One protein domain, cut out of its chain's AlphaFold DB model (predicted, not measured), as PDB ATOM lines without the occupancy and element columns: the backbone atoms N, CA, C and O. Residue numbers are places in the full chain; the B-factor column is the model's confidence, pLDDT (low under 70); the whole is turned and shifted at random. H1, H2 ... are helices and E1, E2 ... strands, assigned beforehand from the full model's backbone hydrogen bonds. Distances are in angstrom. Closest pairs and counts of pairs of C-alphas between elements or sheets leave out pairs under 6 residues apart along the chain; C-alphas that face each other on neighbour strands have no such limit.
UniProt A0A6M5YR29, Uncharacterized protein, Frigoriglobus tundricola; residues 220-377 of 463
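Overview. This is residues 220 to 377 of the 463 residues of an uncharacterized protein of Frigoriglobus tundricola (UniProt A0A6M5YR29). Little regular structure surrounds a small sandwich: antiparallel sheets E2 E3 E4 E9 and E6 E5 E10 lie face to face, strands crossed at 55 degrees. Hairpin E7 and E8 and loop residues 227 to 253 lie at opposite ends. The printed part has 158 residues, 62 in named elements, mostly strand, ordered E1, H1, E2 to E10; it is compact, radius of gyration of the C-alphas 16.8 A, spanning 45 by 40 by 39 A.

Along the chain. E2 is residues 259 to 263, E3 267 to 276, E4 279 to 288, 29.8 A from (36.224, -56.805, 52.923), E9 343 to 345. E5 is 301 to 308, E6 315 to 320, E10 363 to 369, ending at (33.285, -36.307, 37.664). E1 is 224 to 226, H1 254 to 257, E7 330 to 332, E8 338 to 340.

Arrangement. E2, E3 and E4 form a meander, successive antiparallel neighbours; N 260 and O 271, like N 270 and O 285, are 2.9 A apart. The closest C-alphas of E2 and E10, Ala 260 and Ile 363, are 6.7 A apart. E1 pairs with no named strand. H1, too short for O i to N i+4 pairs, only grazes the larger sheet.

Size, cuts and confidence. The printed part has no cut. E1 to H1, E4 to E5 and E9 to E10 are long links. Residues 239 to 243 and 248 to 255 have pLDDT under 70.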
ATOM      1  N   SER A 220      54.168 -53.577  24.690       94.19
ATOM      2  CA  SER A 220      55.538 -54.010  25.024       94.19
ATOM      3  C   SER A 220      56.494 -52.867  25.389       94.19
ATOM      4  O   SER A 220      57.486 -53.099  26.073       94.19
ATOM      5  N   ASN A 221      56.198 -51.645  24.944       94.12
ATOM      6  CA  ASN A 221      56.983 -50.444  25.234       94.12
ATOM      7  C   ASN A 221      56.518 -49.747  26.524       94.12
ATOM      8  O   ASN A 221      57.108 -48.753  26.937       94.12
ATOM      9  N   GLY A 222      55.454 -50.251  27.159       92.62
ATOM     10  CA  GLY A 222      54.822 -49.635  28.321       92.62
ATOM     11  C   GLY A 222      53.867 -48.486  27.986       92.62
ATOM     12  O   GLY A 222      53.348 -47.860  28.912       92.62
ATOM     13  N   ASP A 223      53.604 -48.207  26.705       94.44
ATOM     14  CA  ASP A 223      52.624 -47.195  26.311       94.44
ATOM     15  C   ASP A 223      51.204 -47.702  26.559       94.44
ATOM     16  O   ASP A 223      50.889 -48.871  26.323       94.44
ATOM     17  N   VAL A 224      50.338 -46.796  27.004       95.56
ATOM     18  CA  VAL A 224      48.911 -47.058  27.203       95.56
ATOM     19  C   VAL A 224      48.202 -46.959  25.855       95.56
ATOM     20  O   VAL A 224      48.222 -45.898  25.230       95.56
ATOM     21  N   VAL A 225      47.590 -48.054  25.417       95.56
ATOM     22  CA  VAL A 225      46.828 -48.153  24.163       95.56
ATOM     23  C   VAL A 225      45.430 -48.705  24.439       95.56
ATOM     24  O   VAL A 225      45.252 -49.425  25.425       95.56
ATOM     25  N   ASP A 226      44.459 -48.382  23.579       94.56
ATOM     26  CA  ASP A 226      43.100 -48.928  23.677       94.56
ATOM     27  C   ASP A 226      43.139 -50.467  23.669       94.56
ATOM     28  O   ASP A 226      43.893 -51.085  22.908       94.56
ATOM     29  N   ASP A 227      42.327 -51.093  24.518       91.88
ATOM     30  CA  ASP A 227      42.171 -52.546  24.536       91.88
ATOM     31  C   ASP A 227      41.274 -52.980  23.359       91.88
ATOM     32  O   ASP A 227      40.070 -52.709  23.381       91.88
ATOM     33  N   PRO A 228      41.804 -53.694  22.346       89.19
ATOM     34  CA  PRO A 228      41.036 -54.067  21.156       89.19
ATOM     35  C   PRO A 228      39.918 -55.081  21.445       89.19
ATOM     36  O   PRO A 228      39.120 -55.389  20.557       89.19
ATOM     37  N   THR A 229      39.865 -55.642  22.658       86.31
ATOM     38  CA  THR A 229      38.813 -56.575  23.075       86.31
ATOM     39  C   THR A 229      37.534 -55.876  23.540       86.31
ATOM     40  O   THR A 229      36.511 -56.547  23.716       86.31
ATOM     41  N   TYR A 230      37.556 -54.548  23.688       88.12
ATOM     42  CA  TYR A 230      36.405 -53.731  24.067       88.12
ATOM     43  C   TYR A 230      36.079 -52.693  22.983       88.12
ATOM     44  O   TYR A 230      36.951 -52.236  22.248       88.12
ATOM     45  N   ASP A 231      34.802 -52.342  22.859       84.88
ATOM     46  CA  ASP A 231      34.356 -51.228  22.023       84.88
ATOM     47  C   ASP A 231      34.451 -49.880  22.765       84.88
ATOM     48  O   ASP A 231      34.760 -49.816  23.958       84.88
ATOM     49  N   ASP A 232      34.134 -48.784  22.067       82.25
ATOM     50  CA  ASP A 232      34.112 -47.431  22.643       82.25
ATOM     51  C   ASP A 232      33.106 -47.279  23.803       82.25
ATOM     52  O   ASP A 232      33.188 -46.327  24.579       82.25
ATOM     53  N   GLN A 233      32.149 -48.204  23.942       78.88
ATOM     54  CA  GLN A 233      31.168 -48.233  25.029       78.88
ATOM     55  C   GLN A 233      31.620 -49.101  26.213       78.88
ATOM     56  O   GLN A 233      30.859 -49.274  27.170       78.88
ATOM     57  N   GLY A 234      32.837 -49.654  26.168       81.00
ATOM     58  CA  GLY A 234      33.365 -50.556  27.187       81.00
ATOM     59  C   GLY A 234      32.686 -51.926  27.195       81.00
ATOM     60  O   GLY A 234      32.770 -52.650  28.188       81.00
ATOM     61  N   ARG A 235      31.993 -52.304  26.116       84.00
ATOM     62  CA  ARG A 235      31.420 -53.642  25.955       84.00
ATOM     63  C   ARG A 235      32.455 -54.540  25.305       84.00
ATOM     64  O   ARG A 235      33.154 -54.143  24.380       84.00
ATOM     65  N   LYS A 236      32.532 -55.779  25.780       83.31
ATOM     66  CA  LYS A 236      33.425 -56.775  25.197       83.31
ATOM     67  C   LYS A 236      32.951 -57.114  23.785       83.31
ATOM     68  O   LYS A 236      31.815 -57.560  23.612       83.31
ATOM     69  N   VAL A 237      33.808 -56.922  22.787       82.69
ATOM     70  CA  VAL A 237      33.512 -57.313  21.406       82.69
ATOM     71  C   VAL A 237      33.411 -58.838  21.391       82.69
ATOM     72  O   VAL A 237      34.324 -59.533  21.847       82.69
ATOM     73  N   ALA A 238      32.263 -59.373  20.962       70.12
ATOM     74  CA  ALA A 238      32.021 -60.812  20.957       70.12
ATOM     75  C   ALA A 238      33.165 -61.537  20.232       70.12
ATOM     76  O   ALA A 238      33.654 -61.056  19.209       70.12
ATOM     77  N   ALA A 239      33.598 -62.676  20.780       61.72
ATOM     78  CA  ALA A 239      34.714 -63.478  20.283       61.72
ATOM     79  C   ALA A 239      34.441 -63.974  18.851       61.72
ATOM     80  O   ALA A 239      33.952 -65.078  18.638       61.72
ATOM     81  N   GLY A 240      34.701 -63.118  17.870       58.88
ATOM     82  CA  GLY A 240      34.391 -63.364  16.466       58.88
ATOM     83  C   GLY A 240      35.396 -62.744  15.509       58.88
ATOM     84  O   GLY A 240      35.487 -63.230  14.388       58.88
ATOM     85  N   LYS A 241      36.137 -61.726  15.967       63.09
ATOM     86  CA  LYS A 241      37.367 -61.101  15.447       63.09
ATOM     87  C   LYS A 241      37.455 -59.716  16.108       63.09
ATOM     88  O   LYS A 241      36.417 -59.105  16.351       63.09
ATOM     89  N   ASP A 242      38.649 -59.238  16.436       65.69
ATOM     90  CA  ASP A 242      38.842 -57.839  16.833       65.69
ATOM     91  C   ASP A 242      38.497 -56.887  15.664       65.69
ATOM     92  O   ASP A 242      38.219 -57.332  14.544       65.69
ATOM     93  N   GLN A 243      38.534 -55.569  15.890       65.69
ATOM     94  CA  GLN A 243      38.285 -54.572  14.832       65.69
ATOM     95  C   GLN A 243      39.217 -54.729  13.609       65.69
ATOM     96  O   GLN A 243      38.911 -54.228  12.529       65.69
ATOM     97  N   SER A 244      40.338 -55.445  13.758       73.44
ATOM     98  CA  SER A 244      41.314 -55.730  12.703       73.44
ATOM     99  C   SER A 244      41.122 -57.087  12.015       73.44
ATOM    100  O   SER A 244      41.899 -57.446  11.128       73.44
ATOM    101  N   GLY A 245      40.097 -57.862  12.383       76.06
ATOM    102  CA  GLY A 245      39.862 -59.179  11.799       76.06
ATOM    103  C   GLY A 245      40.728 -60.301  12.386       76.06
ATOM    104  O   GLY A 245      40.762 -61.386  11.797       76.06
ATOM    105  N   LYS A 246      41.426 -60.085  13.511       73.19
ATOM    106  CA  LYS A 246      42.254 -61.099  14.188       73.19
ATOM    107  C   LYS A 246      41.516 -61.729  15.362       73.19
ATOM    108  O   LYS A 246      40.689 -61.100  16.015       73.19
ATOM    109  N   THR A 247      41.807 -62.998  15.636       70.06
ATOM    110  CA  THR A 247      41.288 -63.674  16.828       70.06
ATOM    111  C   THR A 247      41.906 -63.011  18.060       70.06
ATOM    112  O   THR A 247      43.137 -62.994  18.156       70.06
ATOM    113  N   PRO A 248      41.101 -62.456  18.982       63.28
ATOM    114  CA  PRO A 248      41.651 -61.841  20.175       63.28
ATOM    115  C   PRO A 248      42.425 -62.885  20.996       63.28
ATOM    116  O   PRO A 248      42.065 -64.069  20.973       63.28
ATOM    117  N   PRO A 249      43.491 -62.475  21.704       64.81
ATOM    118  CA  PRO A 249      44.212 -63.363  22.607       64.81
ATOM    119  C   PRO A 249      43.250 -64.002  23.622       64.81
ATOM    120  O   PRO A 249      42.204 -63.436  23.954       64.81
ATOM    121  N   ALA A 250      43.592 -65.212  24.076       63.06
ATOM    122  CA  ALA A 250      42.791 -65.974  25.032       63.06
ATOM    123  C   ALA A 250      42.407 -65.108  26.248       63.06
ATOM    124  O   ALA A 250      43.201 -64.254  26.653       63.06
ATOM    125  N   PRO A 251      41.203 -65.294  26.825       59.53
ATOM    126  CA  PRO A 251      40.731 -64.458  27.916       59.53
ATOM    127  C   PRO A 251      41.740 -64.445  29.062       59.53
ATOM    128  O   PRO A 251      42.122 -65.491  29.583       59.53
ATOM    129  N   ALA A 252      42.116 -63.226  29.427       60.88
ATOM    130  CA  ALA A 252      42.802 -62.844  30.645       60.88
ATOM    131  C   ALA A 252      42.440 -63.761  31.842       60.88
ATOM    132  O   ALA A 252      41.242 -63.964  32.100       60.88
ATOM    133  N   PRO A 253      43.420 -64.337  32.572       68.31
ATOM    134  CA  PRO A 253      43.158 -65.127  33.776       68.31
ATOM    135  C   PRO A 253      42.297 -64.346  34.777       68.31
ATOM    136  O   PRO A 253      42.353 -63.127  34.849       68.31
ATOM    137  N   GLU A 254      41.496 -65.037  35.590       68.62
ATOM    138  CA  GLU A 254      40.449 -64.427  36.432       68.62
ATOM    139  C   GLU A 254      40.944 -63.294  37.359       68.62
ATOM    140  O   GLU A 254      40.208 -62.345  37.625       68.62
ATOM    141  N   LYS A 255      42.220 -63.334  37.771       64.31
ATOM    142  CA  LYS A 255      42.885 -62.264  38.538       64.31
ATOM    143  C   LYS A 255      42.960 -60.925  37.793       64.31
ATOM    144  O   LYS A 255      42.913 -59.879  38.431       64.31
ATOM    145  N   GLU A 256      43.018 -60.937  36.467       73.62
ATOM    146  CA  GLU A 256      43.024 -59.730  35.632       73.62
ATOM    147  C   GLU A 256      41.636 -59.079  35.531       73.62
ATOM    148  O   GLU A 256      41.527 -57.926  35.144       73.62
ATOM    149  N   LYS A 257      40.545 -59.741  35.943       82.00
ATOM    150  CA  LYS A 257      39.219 -59.090  35.949       82.00
ATOM    151  C   LYS A 257      39.067 -58.067  37.074       82.00
ATOM    152  O   LYS A 257      38.331 -57.090  36.934       82.00
ATOM    153  N   LEU A 258      39.776 -58.280  38.184       92.88
ATOM    154  CA  LEU A 258      39.787 -57.378  39.339       92.88
ATOM    155  C   LEU A 258      40.811 -56.250  39.205       92.88
ATOM    156  O   LEU A 258      40.817 -55.351  40.045       92.88
ATOM    157  N   LYS A 259      41.639 -56.289  38.157       95.00
ATOM    158  CA  LYS A 259      42.659 -55.294  37.856       95.00
ATOM    159  C   LYS A 259      42.499 -54.791  36.428       95.00
ATOM    160  O   LYS A 259      42.769 -55.514  35.480       95.00
ATOM    161  N   ALA A 260      42.105 -53.539  36.262       95.19
ATOM    162  CA  ALA A 260      41.839 -52.980  34.945       95.19
ATOM    163  C   ALA A 260      42.528 -51.631  34.762       95.19
ATOM    164  O   ALA A 260      42.558 -50.796  35.669       95.19
ATOM    165  N   LEU A 261      43.072 -51.428  33.564       96.50
ATOM    166  CA  LEU A 261      43.606 -50.153  33.124       96.50
ATOM    167  C   LEU A 261      42.568 -49.464  32.242       96.50
ATOM    168  O   LEU A 261      41.969 -50.062  31.348       96.50
ATOM    169  N   PHE A 262      42.367 -48.187  32.517       97.25
ATOM    170  CA  PHE A 262      41.476 -47.314  31.784       97.25
ATOM    171  C   PHE A 262      42.239 -46.068  31.366       97.25
ATOM    172  O   PHE A 262      43.147 -45.636  32.073       97.25
ATOM    173  N   HIS A 263      41.863 -45.448  30.258       97.81
ATOM    174  CA  HIS A 263      42.409 -44.152  29.886       97.81
ATOM    175  C   HIS A 263      41.379 -43.266  29.202       97.81
ATOM    176  O   HIS A 263      40.416 -43.732  28.602       97.81
ATOM    177  N   ASN A 264      41.595 -41.966  29.305       97.31
ATOM    178  CA  ASN A 264      40.988 -40.974  28.436       97.31
ATOM    179  C   ASN A 264      42.113 -40.137  27.812       97.31
ATOM    180  O   ASN A 264      43.288 -40.508  27.851       97.31
ATOM    181  N   ARG A 265      41.776 -38.984  27.232       96.19
ATOM    182  CA  ARG A 265      42.768 -38.108  26.596       96.19
ATOM    183  C   ARG A 265      43.860 -37.597  27.550       96.19
ATOM    184  O   ARG A 265      44.959 -37.288  27.096       96.19
ATOM    185  N   ILE A 266      43.552 -37.424  28.834       97.75
ATOM    186  CA  ILE A 266      44.426 -36.747  29.808       97.75
ATOM    187  C   ILE A 266      45.025 -37.742  30.803       97.75
ATOM    188  O   ILE A 266      46.166 -37.571  31.231       97.75
ATOM    189  N   TRP A 267      44.285 -38.785  31.158       98.19
ATOM    190  CA  TRP A 267      44.569 -39.649  32.291       98.19
ATOM    191  C   TRP A 267      44.623 -41.115  31.880       98.19
ATOM    192  O   TRP A 267      43.820 -41.566  31.071       98.19
ATOM    193  N   ALA A 268      45.505 -41.872  32.525       98.25
ATOM    194  CA  ALA A 268      45.402 -43.319  32.649       98.25
ATOM    195  C   ALA A 268      45.174 -43.682  34.118       98.25
ATOM    196  O   ALA A 268      45.839 -43.148  35.005       98.25
ATOM    197  N   VAL A 269      44.232 -44.582  34.375       98.06
ATOM    198  CA  VAL A 269      43.842 -45.034  35.710       98.06
ATOM    199  C   VAL A 269      43.943 -46.548  35.754       98.06
ATOM    200  O   VAL A 269      43.202 -47.251  35.071       98.06
ATOM    201  N   GLU A 270      44.857 -47.049  36.571       97.69
ATOM    202  CA  GLU A 270      44.972 -48.469  36.896       97.69
ATOM    203  C   GLU A 270      44.211 -48.705  38.201       97.69
ATOM    204  O   GLU A 270      44.567 -48.125  39.224       97.69
ATOM    205  N   LEU A 271      43.142 -49.497  38.162       97.12
ATOM    206  CA  LEU A 271      42.311 -49.819  39.322       97.12
ATOM    207  C   LEU A 271      42.459 -51.294  39.676       97.12
ATOM    208  O   LEU A 271      42.470 -52.140  38.784       97.12
ATOM    209  N   GLU A 272      42.519 -51.601  40.968       96.12
ATOM    210  CA  GLU A 272      42.651 -52.967  41.468       96.12
ATOM    211  C   GLU A 272      41.797 -53.186  42.720       96.12
ATOM    212  O   GLU A 272      41.857 -52.408  43.676       96.12
ATOM    213  N   VAL A 273      40.999 -54.252  42.722       95.62
ATOM    214  CA  VAL A 273      40.213 -54.678  43.886       95.62
ATOM    215  C   VAL A 273      41.038 -55.659  44.715       95.62
ATOM    216  O   VAL A 273      41.232 -56.807  44.317       95.62
ATOM    217  N   VAL A 274      41.490 -55.214  45.886       94.56
ATOM    218  CA  VAL A 274      42.385 -55.967  46.778       94.56
ATOM    219  C   VAL A 274      41.594 -56.475  47.995       94.56
ATOM    220  O   VAL A 274      40.761 -55.733  48.524       94.56
ATOM    221  N   PRO A 275      41.798 -57.727  48.450       93.50
ATOM    222  CA  PRO A 275      41.200 -58.211  49.693       93.50
ATOM    223  C   PRO A 275      41.814 -57.515  50.917       93.50
ATOM    224  O   PRO A 275      43.031 -57.355  51.002       93.50
ATOM    225  N   GLU A 276      40.982 -57.148  51.887       93.50
ATOM    226  CA  GLU A 276      41.391 -56.575  53.170       93.50
ATOM    227  C   GLU A 276      40.539 -57.188  54.290       93.50
ATOM    228  O   GLU A 276      39.429 -56.746  54.585       93.50
ATOM    229  N   GLY A 277      41.046 -58.274  54.881       91.75
ATOM    230  CA  GLY A 277      40.259 -59.110  55.789       91.75
ATOM    231  C   GLY A 277      39.064 -59.737  55.066       91.75
ATOM    232  O   GLY A 277      39.229 -60.351  54.012       91.75
ATOM    233  N   ASP A 278      37.866 -59.547  55.621       91.75
ATOM    234  CA  ASP A 278      36.598 -60.005  55.030       91.75
ATOM    235  C   ASP A 278      36.011 -59.011  54.010       91.75
ATOM    236  O   ASP A 278      34.963 -59.260  53.406       91.75
ATOM    237  N   GLU A 279      36.656 -57.858  53.833       93.00
ATOM    238  CA  GLU A 279      36.224 -56.805  52.923       93.00
ATOM    239  C   GLU A 279      37.109 -56.743  51.676       93.00
ATOM    240  O   GLU A 279      38.151 -57.393  51.557       93.00
ATOM    241  N   ARG A 280      36.656 -55.973  50.688       93.69
ATOM    242  CA  ARG A 280      37.430 -55.669  49.487       93.69
ATOM    243  C   ARG A 280      37.596 -54.165  49.387       93.69
ATOM    244  O   ARG A 280      36.618 -53.425  49.513       93.69
ATOM    245  N   ARG A 281      38.812 -53.720  49.100       94.75
ATOM    246  CA  ARG A 281      39.145 -52.312  48.903       94.75
ATOM    247  C   ARG A 281      39.452 -52.055  47.436       94.75
ATOM    248  O   ARG A 281      40.165 -52.828  46.799       94.75
ATOM    249  N   LEU A 282      38.922 -50.959  46.900       95.88
ATOM    250  CA  LEU A 282      39.323 -50.471  45.583       95.88
ATOM    251  C   LEU A 282      40.583 -49.619  45.740       95.88
ATOM    252  O   LEU A 282      40.545 -48.591  46.403       95.88
ATOM    253  N   THR A 283      41.684 -50.021  45.121       96.44
ATOM    254  CA  THR A 283      42.940 -49.262  45.071       96.44
ATOM    255  C   THR A 283      43.215 -48.805  43.643       96.44
ATOM    256  O   THR A 283      42.561 -49.261  42.701       96.44
ATOM    257  N   GLY A 284      44.161 -47.883  43.457       96.50
ATOM    258  CA  GLY A 284      44.534 -47.499  42.107       96.50
ATOM    259  C   GLY A 284      45.675 -46.505  41.986       96.50
ATOM    260  O   GLY A 284      46.129 -45.898  42.956       96.50
ATOM    261  N   THR A 285      46.119 -46.346  40.745       97.50
ATOM    262  CA  THR A 285      47.171 -45.424  40.324       97.50
ATOM    263  C   THR A 285      46.649 -44.542  39.199       97.50
ATOM    264  O   THR A 285      46.148 -45.042  38.194       97.50
ATOM    265  N   LEU A 286      46.792 -43.230  39.354       98.00
ATOM    266  CA  LEU A 286      46.505 -42.228  38.335       98.00
ATOM    267  C   LEU A 286      47.805 -41.785  37.675       98.00
ATOM    268  O   LEU A 286      48.773 -41.452  38.355       98.00
ATOM    269  N   THR A 287      47.806 -41.731  36.351       98.25
ATOM    270  CA  THR A 287      48.923 -41.242  35.548       98.25
ATOM    271  C   THR A 287      48.444 -40.128  34.626       98.25
ATOM    272  O   THR A 287      47.469 -40.306  33.899       98.25
ATOM    273  N   ASN A 288      49.134 -38.989  34.625       98.19
ATOM    274  CA  ASN A 288      48.904 -37.920  33.653       98.19
ATOM    275  C   ASN A 288      49.614 -38.279  32.340       98.19
ATOM    276  O   ASN A 288      50.843 -38.408  32.302       98.19
ATOM    277  N   LEU A 289      48.831 -38.456  31.277       97.56
ATOM    278  CA  LEU A 289      49.306 -38.777  29.931       97.56
ATOM    279  C   LEU A 289      49.713 -37.531  29.140       97.56
ATOM    280  O   LEU A 289      50.458 -37.638  28.168       97.56
ATOM    281  N   SER A 290      49.234 -36.352  29.542       97.25
ATOM    282  CA  SER A 290      49.561 -35.093  28.875       97.25
ATOM    283  C   SER A 290      50.947 -34.584  29.276       97.25
ATOM    284  O   SER A 290      51.450 -34.881  30.352       97.25
ATOM    285  N   GLU A 291      51.551 -33.744  28.441       97.69
ATOM    286  CA  GLU A 291      52.832 -33.077  28.735       97.69
ATOM    287  C   GLU A 291      52.686 -31.901  29.715       97.69
ATOM    288  O   GLU A 291      53.668 -31.300  30.142       97.69
ATOM    289  N   ARG A 292      51.448 -31.539  30.073       97.38
ATOM    290  CA  ARG A 292      51.141 -30.360  30.887       97.38
ATOM    291  C   ARG A 292      50.766 -30.763  32.303       97.38
ATOM    292  O   ARG A 292      50.206 -31.831  32.528       97.38
ATOM    293  N   LEU A 293      51.026 -29.866  33.249       97.69
ATOM    294  CA  LEU A 293      50.503 -29.973  34.606       97.69
ATOM    295  C   LEU A 293      48.970 -29.948  34.571       97.69
ATOM    296  O   LEU A 293      48.375 -29.076  33.934       97.69
ATOM    297  N   GLN A 294      48.349 -30.900  35.261       97.75
ATOM    298  CA  GLN A 294      46.897 -31.022  35.356       97.75
ATOM    299  C   GLN A 294      46.436 -30.766  36.787       97.75
ATOM    300  O   GLN A 294      47.023 -31.276  37.738       97.75
ATOM    301  N   LEU A 295      45.375 -29.977  36.935       97.19
ATOM    302  CA  LEU A 295      44.745 -29.713  38.228       97.19
ATOM    303  C   LEU A 295      43.802 -30.865  38.586       97.19
ATOM    304  O   LEU A 295      43.095 -31.370  37.716       97.19
ATOM    305  N   MET A 296      43.741 -31.233  39.866       95.94
ATOM    306  CA  MET A 296      42.878 -32.336  40.316       95.94
ATOM    307  C   MET A 296      41.412 -31.924  40.488       95.94
ATOM    308  O   MET A 296      40.534 -32.773  40.405       95.94
ATOM    309  N   GLY A 297      41.146 -30.630  40.691       95.44
ATOM    310  CA  GLY A 297      39.799 -30.083  40.855       95.44
ATOM    311  C   GLY A 297      39.648 -29.179  42.075       95.44
ATOM    312  O   GLY A 297      40.575 -28.490  42.515       95.44
ATOM    313  N   THR A 298      38.436 -29.134  42.596       94.12
ATOM    314  CA  THR A 298      37.976 -28.346  43.733       94.12
ATOM    315  C   THR A 298      38.311 -29.108  45.000       94.12
ATOM    316  O   THR A 298      38.039 -30.299  45.113       94.12
ATOM    317  N   GLY A 299      38.950 -28.426  45.950       95.88
ATOM    318  CA  GLY A 299      39.479 -29.087  47.140       95.88
ATOM    319  C   GLY A 299      40.634 -30.044  46.840       95.88
ATOM    320  O   GLY A 299      40.867 -30.944  47.635       95.88
ATOM    321  N   ASN A 300      41.348 -29.857  45.717       96.38
ATOM    322  CA  ASN A 300      42.524 -30.658  45.361       96.38
ATOM    323  C   ASN A 300      42.195 -32.161  45.293       96.38
ATOM    324  O   ASN A 300      42.921 -33.005  45.818       96.38
ATOM    325  N   MET A 301      41.043 -32.485  44.697       95.81
ATOM    326  CA  MET A 301      40.554 -33.852  44.573       95.81
ATOM    327  C   MET A 301      39.916 -34.090  43.211       95.81
ATOM    328  O   MET A 301      38.980 -33.387  42.833       95.81
ATOM    329  N   MET A 302      40.354 -35.151  42.539       97.06
ATOM    330  CA  MET A 302      39.661 -35.705  41.381       97.06
ATOM    331  C   MET A 302      38.733 -36.821  41.854       97.06
ATOM    332  O   MET A 302      39.151 -37.695  42.612       97.06
ATOM    333  N   THR A 303      37.482 -36.815  41.397       97.19
ATOM    334  CA  THR A 303      36.514 -37.881  41.691       97.19
ATOM    335  C   THR A 303      36.225 -38.682  40.430       97.19
ATOM    336  O   THR A 303      35.945 -38.110  39.380       97.19
ATOM    337  N   LEU A 304      36.255 -40.004  40.544       97.81
ATOM    338  CA  LEU A 304      35.834 -40.948  39.520       97.81
ATOM    339  C   LEU A 304      34.576 -41.683  39.985       97.81
ATOM    340  O   LEU A 304      34.450 -42.041  41.156       97.81
ATOM    341  N   ARG A 305      33.658 -41.940  39.061       97.56
ATOM    342  CA  ARG A 305      32.601 -42.940  39.210       97.56
ATOM    343  C   ARG A 305      33.120 -44.252  38.644       97.56
ATOM    344  O   ARG A 305      33.564 -44.291  37.499       97.56
ATOM    345  N   VAL A 306      33.080 -45.304  39.450       96.69
ATOM    346  CA  VAL A 306      33.553 -46.640  39.080       96.69
ATOM    347  C   VAL A 306      32.376 -47.602  39.141       96.69
ATOM    348  O   VAL A 306      31.765 -47.772  40.197       96.69
ATOM    349  N   TRP A 307      32.047 -48.217  38.008       95.31
ATOM    350  CA  TRP A 307      30.981 -49.212  37.911       95.31
ATOM    351  C   TRP A 307      31.569 -50.614  37.882       95.31
ATOM    352  O   TRP A 307      32.536 -50.882  37.165       95.31
ATOM    353  N   PHE A 308      30.930 -51.521  38.613       94.06
ATOM    354  CA  PHE A 308      31.265 -52.937  38.643       94.06
ATOM    355  C   PHE A 308      30.162 -53.762  37.982       94.06
ATOM    356  O   PHE A 308      29.032 -53.297  37.796       94.06
ATOM    357  N   THR A 309      30.471 -55.007  37.628       90.94
ATOM    358  CA  THR A 309      29.440 -55.945  37.172       90.94
ATOM    359  C   THR A 309      28.380 -56.089  38.264       90.94
ATOM    360  O   THR A 309      28.714 -56.227  39.440       90.94
ATOM    361  N   ASN A 310      27.102 -56.075  37.877       87.81
ATOM    362  CA  ASN A 310      25.953 -56.235  38.778       87.81
ATOM    363  C   ASN A 310      25.732 -55.087  39.786       87.81
ATOM    364  O   ASN A 310      25.017 -55.265  40.772       87.81
ATOM    365  N   THR A 311      26.312 -53.903  39.563       89.38
ATOM    366  CA  THR A 311      26.005 -52.705  40.362       89.38
ATOM    367  C   THR A 311      25.349 -51.630  39.505       89.38
ATOM    368  O   THR A 311      25.960 -51.151  38.554       89.38
ATOM    369  N   GLU A 312      24.138 -51.208  39.868       90.12
ATOM    370  CA  GLU A 312      23.458 -50.085  39.201       90.12
ATOM    371  C   GLU A 312      24.095 -48.734  39.552       90.12
ATOM    372  O   GLU A 312      24.201 -47.843  38.712       90.12
ATOM    373  N   GLN A 313      24.544 -48.592  40.802       93.19
ATOM    374  CA  GLN A 313      25.127 -47.358  41.322       93.19
ATOM    375  C   GLN A 313      26.659 -47.431  41.307       93.19
ATOM    376  O   GLN A 313      27.212 -48.432  41.776       93.19
ATOM    377  N   PRO A 314      27.353 -46.386  40.820       95.69
ATOM    378  CA  PRO A 314      28.806 -46.341  40.843       95.69
ATOM    379  C   PRO A 314      29.347 -46.119  42.256       95.69
ATOM    380  O   PRO A 314      28.765 -45.387  43.059       95.69
ATOM    381  N   THR A 315      30.531 -46.659  42.522       95.50
ATOM    382  CA  THR A 315      31.338 -46.278  43.684       95.50
ATOM    383  C   THR A 315      32.132 -45.018  43.352       95.50
ATOM    384  O   THR A 315      32.757 -44.931  42.294       95.50
ATOM    385  N   LEU A 316      32.120 -44.032  44.253       95.44
ATOM    386  CA  LEU A 316      32.944 -42.831  44.115       95.44
ATOM    387  C   LEU A 316      34.369 -43.122  44.583       95.44
ATOM    388  O   LEU A 316      34.588 -43.459  45.745       95.44
ATOM    389  N   PHE A 317      35.334 -42.952  43.688       96.44
ATOM    390  CA  PHE A 317      36.755 -43.135  43.953       96.44
ATOM    391  C   PHE A 317      37.475 -41.794  43.842       96.44
ATOM    392  O   PHE A 317      37.270 -41.068  42.872       96.44
ATOM    393  N   ARG A 318      38.284 -41.421  44.836       96.19
ATOM    394  CA  ARG A 318      38.883 -40.081  44.911       96.19
ATOM    395  C   ARG A 318      40.402 -40.147  44.915       96.19
ATOM    396  O   ARG A 318      40.988 -40.905  45.679       96.19
ATOM    397  N   PHE A 319      41.019 -39.295  44.107       95.50
ATOM    398  CA  PHE A 319      42.455 -39.038  44.117       95.50
ATOM    399  C   PHE A 319      42.704 -37.654  44.713       95.50
ATOM    400  O   PHE A 319      42.219 -36.663  44.168       95.50
ATOM    401  N   GLY A 320      43.445 -37.589  45.818       94.25
ATOM    402  CA  GLY A 320      43.860 -36.330  46.441       94.25
ATOM    403  C   GLY A 320      45.190 -35.816  45.888       94.25
ATOM    404  O   GLY A 320      46.056 -36.599  45.511       94.25
ATOM    405  N   GLY A 321      45.359 -34.499  45.859       93.12
ATOM    406  CA  GLY A 321      46.574 -33.823  45.403       93.12
ATOM    407  C   GLY A 321      46.239 -32.489  44.743       93.12
ATOM    408  O   GLY A 321      45.166 -32.322  44.179       93.12
ATOM    409  N   GLU A 322      47.129 -31.504  44.817       91.81
ATOM    410  CA  GLU A 322      46.864 -30.194  44.204       91.81
ATOM    411  C   GLU A 322      46.884 -30.276  42.669       91.81
ATOM    412  O   GLU A 322      45.964 -29.823  41.981       91.81
ATOM    413  N   PHE A 323      47.913 -30.929  42.134       96.69
ATOM    414  CA  PHE A 323      48.124 -31.125  40.709       96.69
ATOM    415  C   PHE A 323      48.926 -32.400  40.444       96.69
ATOM    416  O   PHE A 323      49.615 -32.904  41.333       96.69
ATOM    417  N   LEU A 324      48.883 -32.886  39.202       97.62
ATOM    418  CA  LEU A 324      49.772 -33.937  38.718       97.62
ATOM    419  C   LEU A 324      50.644 -33.394  37.572       97.62
ATOM    420  O   LEU A 324      50.097 -32.934  36.561       97.62
ATOM    421  N   PRO A 325      51.985 -33.404  37.707       98.19
ATOM    422  CA  PRO A 325      52.898 -32.999  36.641       98.19
ATOM    423  C   PRO A 325      52.659 -33.752  35.328       98.19
ATOM    424  O   PRO A 325      52.117 -34.857  35.326       98.19
ATOM    425  N   GLY A 326      53.059 -33.138  34.216       97.69
ATOM    426  CA  GLY A 326      52.985 -33.753  32.892       97.69
ATOM    427  C   GLY A 326      53.988 -34.893  32.700       97.69
ATOM    428  O   GLY A 326      54.945 -35.042  33.466       97.69
ATOM    429  N   LYS A 327      53.775 -35.692  31.654       96.44
ATOM    430  CA  LYS A 327      54.668 -36.768  31.210       96.44
ATOM    431  C   LYS A 327      56.117 -36.267  31.109       96.44
ATOM    432  O   LYS A 327      56.371 -35.199  30.562       96.44
ATOM    433  N   GLY A 328      57.057 -37.050  31.639       95.88
ATOM    434  CA  GLY A 328      58.494 -36.742  31.638       95.88
ATOM    435  C   GLY A 328      58.999 -35.988  32.872       95.88
ATOM    436  O   GLY A 328      60.205 -35.948  33.101       95.88
ATOM    437  N   ALA A 329      58.112 -35.441  33.708       97.38
ATOM    438  CA  ALA A 329      58.519 -34.901  35.000       97.38
ATOM    439  C   ALA A 329      58.993 -36.032  35.931       97.38
ATOM    440  O   ALA A 329      58.334 -37.066  36.031       97.38
ATOM    441  N   MET A 330      60.098 -35.812  36.644       97.56
ATOM    442  CA  MET A 330      60.684 -36.759  37.601       97.56
ATOM    443  C   MET A 330      60.655 -36.171  39.017       97.56
ATOM    444  O   MET A 330      60.729 -34.954  39.192       97.56
ATOM    445  N   LYS A 331      60.536 -37.026  40.034       96.50
ATOM    446  CA  LYS A 331      60.652 -36.687  41.461       96.50
ATOM    447  C   LYS A 331      61.543 -37.715  42.149       96.50
ATOM    448  O   LYS A 331      61.582 -38.860  41.715       96.50
ATOM    449  N   ARG A 332      62.201 -37.341  43.245       97.44
ATOM    450  CA  ARG A 332      62.908 -38.313  44.088       97.44
ATOM    451  C   ARG A 332      61.942 -38.988  45.051       97.44
ATOM    452  O   ARG A 332      61.157 -38.306  45.713       97.44
ATOM    453  N   ASP A 333      61.976 -40.314  45.104       95.44
ATOM    454  CA  ASP A 333      61.274 -41.092  46.123       95.44
ATOM    455  C   ASP A 333      61.992 -41.012  47.488       95.44
ATOM    456  O   ASP A 333      63.011 -40.333  47.645       95.44
ATOM    457  N   LYS A 334      61.441 -41.689  48.505       95.31
ATOM    458  CA  LYS A 334      62.027 -41.731  49.858       95.31
ATOM    459  C   LYS A 334      63.411 -42.395  49.894       95.31
ATOM    460  O   LYS A 334      64.171 -42.122  50.817       95.31
ATOM    461  N   ASP A 335      63.730 -43.212  48.895       96.12
ATOM    462  CA  ASP A 335      65.003 -43.921  48.757       96.12
ATOM    463  C   ASP A 335      66.014 -43.126  47.906       96.12
ATOM    464  O   ASP A 335      67.114 -43.600  47.626       96.12
ATOM    465  N   GLY A 336      65.652 -41.910  47.475       96.06
ATOM    466  CA  GLY A 336      66.487 -41.042  46.647       96.06
ATOM    467  C   GLY A 336      66.532 -41.422  45.164       96.06
ATOM    468  O   GLY A 336      67.338 -40.850  44.429       96.06
ATOM    469  N   ARG A 337      65.687 -42.351  44.705       97.25
ATOM    470  CA  ARG A 337      65.588 -42.757  43.296       97.25
ATOM    471  C   ARG A 337      64.687 -41.804  42.528       97.25
ATOM    472  O   ARG A 337      63.631 -41.403  43.017       97.25
ATOM    473  N   ASP A 338      65.078 -41.483  41.300       97.56
ATOM    474  CA  ASP A 338      64.246 -40.690  40.402       97.56
ATOM    475  C   ASP A 338      63.101 -41.560  39.860       97.56
ATOM    476  O   ASP A 338      63.313 -42.530  39.132       97.56
ATOM    477  N   VAL A 339      61.869 -41.202  40.215       96.88
ATOM    478  CA  VAL A 339      60.633 -41.844  39.760       96.88
ATOM    479  C   VAL A 339      59.769 -40.847  38.985       96.88
ATOM    480  O   VAL A 339      59.848 -39.641  39.235       96.88
ATOM    481  N   PRO A 340      58.905 -41.304  38.061       97.12
ATOM    482  CA  PRO A 340      58.005 -40.408  37.346       97.12
ATOM    483  C   PRO A 340      57.093 -39.625  38.305       97.12
ATOM    484  O   PRO A 340      56.392 -40.185  39.152       97.12
ATOM    485  N   ALA A 341      57.099 -38.300  38.182       97.38
ATOM    486  CA  ALA A 341      56.279 -37.401  38.989       97.38
ATOM    487  C   ALA A 341      54.833 -37.314  38.489       97.38
ATOM    488  O   ALA A 341      53.956 -36.915  39.250       97.38
ATOM    489  N   ASN A 342      54.574 -37.724  37.246       97.50
ATOM    490  CA  ASN A 342      53.244 -37.766  36.637       97.50
ATOM    491  C   ASN A 342      52.383 -38.950  37.113       97.50
ATOM    492  O   ASN A 342      51.329 -39.196  36.533       97.50
ATOM    493  N   VAL A 343      52.838 -39.685  38.133       97.19
ATOM    494  CA  VAL A 343      52.167 -40.851  38.712       97.19
ATOM    495  C   VAL A 343      51.787 -40.565  40.165       97.19
ATOM    496  O   VAL A 343      52.621 -40.162  40.990       97.19
ATOM    497  N   LEU A 344      50.518 -40.808  40.478       96.56
ATOM    498  CA  LEU A 344      49.909 -40.649  41.791       96.56
ATOM    499  C   LEU A 344      49.241 -41.958  42.211       96.56
ATOM    500  O   LEU A 344      48.291 -42.413  41.579       96.56
ATOM    501  N   GLN A 345      49.722 -42.547  43.300       95.75
ATOM    502  CA  GLN A 345      49.088 -43.704  43.927       95.75
ATOM    503  C   GLN A 345      48.084 -43.226  44.974       95.75
ATOM    504  O   GLN A 345      48.366 -42.280  45.714       95.75
ATOM    505  N   VAL A 346      46.915 -43.863  45.030       91.88
ATOM    506  CA  VAL A 346      45.944 -43.597  46.096       91.88
ATOM    507  C   VAL A 346      46.478 -44.155  47.403       91.88
ATOM    508  O   VAL A 346      46.910 -45.305  47.450       91.88
ATOM    509  N   ASP A 347      46.412 -43.346  48.460       85.88
ATOM    510  CA  ASP A 347      46.630 -43.830  49.817       85.88
ATOM    511  C   ASP A 347      45.583 -44.914  50.118       85.88
ATOM    512  O   ASP A 347      44.382 -44.604  50.113       85.88
ATOM    513  N   PRO A 348      45.998 -46.167  50.383       82.56
ATOM    514  CA  PRO A 348      45.077 -47.236  50.712       82.56
ATOM    515  C   PRO A 348      44.095 -46.827  51.804       82.56
ATOM    516  O   PRO A 348      42.918 -47.117  51.655       82.56
ATOM    517  N   ALA A 349      44.507 -46.071  52.828       79.88
ATOM    518  CA  ALA A 349      43.626 -45.670  53.927       79.88
ATOM    519  C   ALA A 349      42.447 -44.781  53.480       79.88
ATOM    520  O   ALA A 349      41.371 -44.854  54.074       79.88
ATOM    521  N   ALA A 350      42.623 -43.990  52.419       86.06
ATOM    522  CA  ALA A 350      41.597 -43.102  51.867       86.06
ATOM    523  C   ALA A 350      40.694 -43.783  50.820       86.06
ATOM    524  O   ALA A 350      39.691 -43.204  50.394       86.06
ATOM    525  N   ALA A 351      41.048 -44.994  50.381       85.62
ATOM    526  CA  ALA A 351      40.286 -45.724  49.380       85.62
ATOM    527  C   ALA A 351      38.945 -46.250  49.940       85.62
ATOM    528  O   ALA A 351      38.882 -46.699  51.087       85.62
ATOM    529  N   PRO A 352      37.863 -46.224  49.141       87.69
ATOM    530  CA  PRO A 352      36.549 -46.672  49.571       87.69
ATOM    531  C   PRO A 352      36.517 -48.192  49.766       87.69
ATOM    532  O   PRO A 352      36.968 -48.963  48.911       87.69
ATOM    533  N   LEU A 353      35.918 -48.610  50.879       91.69
ATOM    534  CA  LEU A 353      35.557 -50.000  51.133       91.69
ATOM    535  C   LEU A 353      34.337 -50.366  50.286       91.69
ATOM    536  O   LEU A 353      33.360 -49.612  50.208       91.69
ATOM    537  N   LEU A 354      34.394 -51.516  49.621       91.81
ATOM    538  CA  LEU A 354      33.264 -52.029  48.857       91.81
ATOM    539  C   LEU A 354      32.250 -52.674  49.819       91.81
ATOM    540  O   LEU A 354      32.660 -53.354  50.760       91.81
ATOM    541  N   PRO A 355      30.928 -52.501  49.609       85.94
ATOM    542  CA  PRO A 355      29.921 -53.054  50.511       85.94
ATOM    543  C   PRO A 355      30.066 -54.571  50.692       85.94
ATOM    544  O   PRO A 355      30.151 -55.309  49.703       85.94
ATOM    545  N   ARG A 356      30.037 -55.043  51.947       88.50
ATOM    546  CA  ARG A 356      30.072 -56.479  52.272       88.50
ATOM    547  C   ARG A 356      28.983 -57.242  51.513       88.50
ATOM    548  O   ARG A 356      27.853 -56.777  51.384       88.50
ATOM    549  N   GLY A 357      29.332 -58.426  51.013       83.94
ATOM    550  CA  GLY A 357      28.405 -59.327  50.319       83.94
ATOM    551  C   GLY A 357      28.159 -59.018  48.838       83.94
ATOM    552  O   GLY A 357      27.574 -59.852  48.148       83.94
ATOM    553  N   LYS A 358      28.636 -57.887  48.298       85.00
ATOM    554  CA  LYS A 358      28.600 -57.658  46.846       85.00
ATOM    555  C   LYS A 358      29.752 -58.401  46.174       85.00
ATOM    556  O   LYS A 358      30.912 -58.014  46.300       85.00
ATOM    557  N   GLN A 359      29.434 -59.469  45.442       87.94
ATOM    558  CA  GLN A 359      30.413 -60.148  44.596       87.94
ATOM    559  C   GLN A 359      30.796 -59.239  43.426       87.94
ATOM    560  O   GLN A 359      30.084 -59.140  42.430       87.94
ATOM    561  N   VAL A 360      31.929 -58.552  43.564       90.50
ATOM    562  CA  VAL A 360      32.538 -57.793  42.472       90.50
ATOM    563  C   VAL A 360      33.338 -58.759  41.607       90.50
ATOM    564  O   VAL A 360      34.322 -59.332  42.077       90.50
ATOM    565  N   SER A 361      32.903 -58.955  40.364       90.56
ATOM    566  CA  SER A 361      33.601 -59.803  39.393       90.56
ATOM    567  C   SER A 361      34.534 -59.015  38.479       90.56
ATOM    568  O   SER A 361      35.598 -59.516  38.138       90.56
ATOM    569  N   GLU A 362      34.149 -57.800  38.075       92.62
ATOM    570  CA  GLU A 362      34.903 -56.999  37.107       92.62
ATOM    571  C   GLU A 362      34.586 -55.499  37.240       92.62
ATOM    572  O   GLU A 362      33.472 -55.113  37.606       92.62
ATOM    573  N   ILE A 363      35.575 -54.657  36.931       93.88
ATOM    574  CA  ILE A 363      35.428 -53.200  36.800       93.88
ATOM    575  C   ILE A 363      35.010 -52.887  35.363       93.88
ATOM    576  O   ILE A 363      35.777 -53.122  34.439       93.88
ATOM    577  N   VAL A 364      33.813 -52.364  35.126       93.44
ATOM    578  CA  VAL A 364      33.254 -52.300  33.760       93.44
ATOM    579  C   VAL A 364      33.443 -50.929  33.122       93.44
ATOM    580  O   VAL A 364      33.732 -50.833  31.934       93.44
ATOM    581  N   ARG A 365      33.295 -49.861  33.908       94.75
ATOM    582  CA  ARG A 365      33.314 -48.482  33.411       94.75
ATOM    583  C   ARG A 365      33.922 -47.550  34.447       94.75
ATOM    584  O   ARG A 365      33.721 -47.735  35.650       94.75
ATOM    585  N   VAL A 366      34.616 -46.530  33.957       96.62
ATOM    586  CA  VAL A 366      35.161 -45.432  34.756       96.62
ATOM    587  C   VAL A 366      34.803 -44.111  34.080       96.62
ATOM    588  O   VAL A 366      34.878 -43.989  32.859       96.62
ATOM    589  N   GLU A 367      34.388 -43.124  34.868       97.44
ATOM    590  CA  GLU A 367      34.049 -41.780  34.390       97.44
ATOM    591  C   GLU A 367      34.568 -40.736  35.374       97.44
ATOM    592  O   GLU A 367      34.371 -40.863  36.585       97.44
ATOM    593  N   GLN A 368      35.218 -39.694  34.868       97.69
ATOM    594  CA  GLN A 368      35.626 -38.550  35.670       97.69
ATOM    595  C   GLN A 368      34.416 -37.673  35.986       97.69
ATOM    596  O   GLN A 368      33.698 -37.223  35.100       97.69
ATOM    597  N   VAL A 369      34.226 -37.350  37.262       97.44
ATOM    598  CA  VAL A 369      33.285 -36.307  37.664       97.44
ATOM    599  C   VAL A 369      34.005 -34.973  37.546       97.44
ATOM    600  O   VAL A 369      34.829 -34.627  38.393       97.44
ATOM    601  N   PHE A 370      33.719 -34.241  36.472       97.38
ATOM    602  CA  PHE A 370      34.251 -32.896  36.302       97.38
ATOM    603  C   PHE A 370      33.649 -31.910  37.300       97.38
ATOM    604  O   PHE A 370      32.512 -32.038  37.755       97.38
ATOM    605  N   ASP A 371      34.416 -30.859  37.557       96.75
ATOM    606  CA  ASP A 371      33.974 -29.657  38.248       96.75
ATOM    607  C   ASP A 371      34.302 -28.400  37.431       96.75
ATOM    608  O   ASP A 371      34.819 -28.469  36.315       96.75
ATOM    609  N   VAL A 372      34.046 -27.225  38.009       95.81
ATOM    610  CA  VAL A 372      34.240 -25.931  37.334       95.81
ATOM    611  C   VAL A 372      35.697 -25.678  36.907       95.81
ATOM    612  O   VAL A 372      35.956 -24.842  36.042       95.81
ATOM    613  N   ARG A 373      36.674 -26.356  37.529       96.19
ATOM    614  CA  ARG A 373      38.111 -26.169  37.271       96.19
ATOM    615  C   ARG A 373      38.623 -27.109  36.187       96.19
ATOM    616  O   ARG A 373      39.513 -26.712  35.428       96.19
ATOM    617  N   THR A 374      38.080 -28.321  36.150       96.81
ATOM    618  CA  THR A 374      38.567 -29.453  35.350       96.81
ATOM    619  C   THR A 374      37.737 -29.727  34.105       96.81
ATOM    620  O   THR A 374      38.241 -30.378  33.194       96.81
ATOM    621  N   VAL A 375      36.508 -29.211  34.025       97.44
ATOM    622  CA  VAL A 375      35.666 -29.376  32.836       97.44
ATOM    623  C   VAL A 375      36.336 -28.772  31.589       97.44
ATOM    624  O   VAL A 375      36.888 -27.666  31.667       97.44
ATOM    625  N   PRO A 376      36.301 -29.463  30.434       96.81
ATOM    626  CA  PRO A 376      36.905 -28.970  29.198       96.81
ATOM    627  C   PRO A 376      36.334 -27.621  28.747       96.81
ATOM    628  O   PRO A 376      37.088 -26.690  28.454       96.81
ATOM    629  N   ILE A 377      35.004 -27.495  28.732       97.38
ATOM    630  CA  ILE A 377      34.310 -26.245  28.417       97.38
ATOM    631  C   ILE A 377      33.920 -25.584  29.737       97.38
ATOM    632  O   ILE A 377      32.946 -25.957  30.377       97.38
TER     633      ILE A 377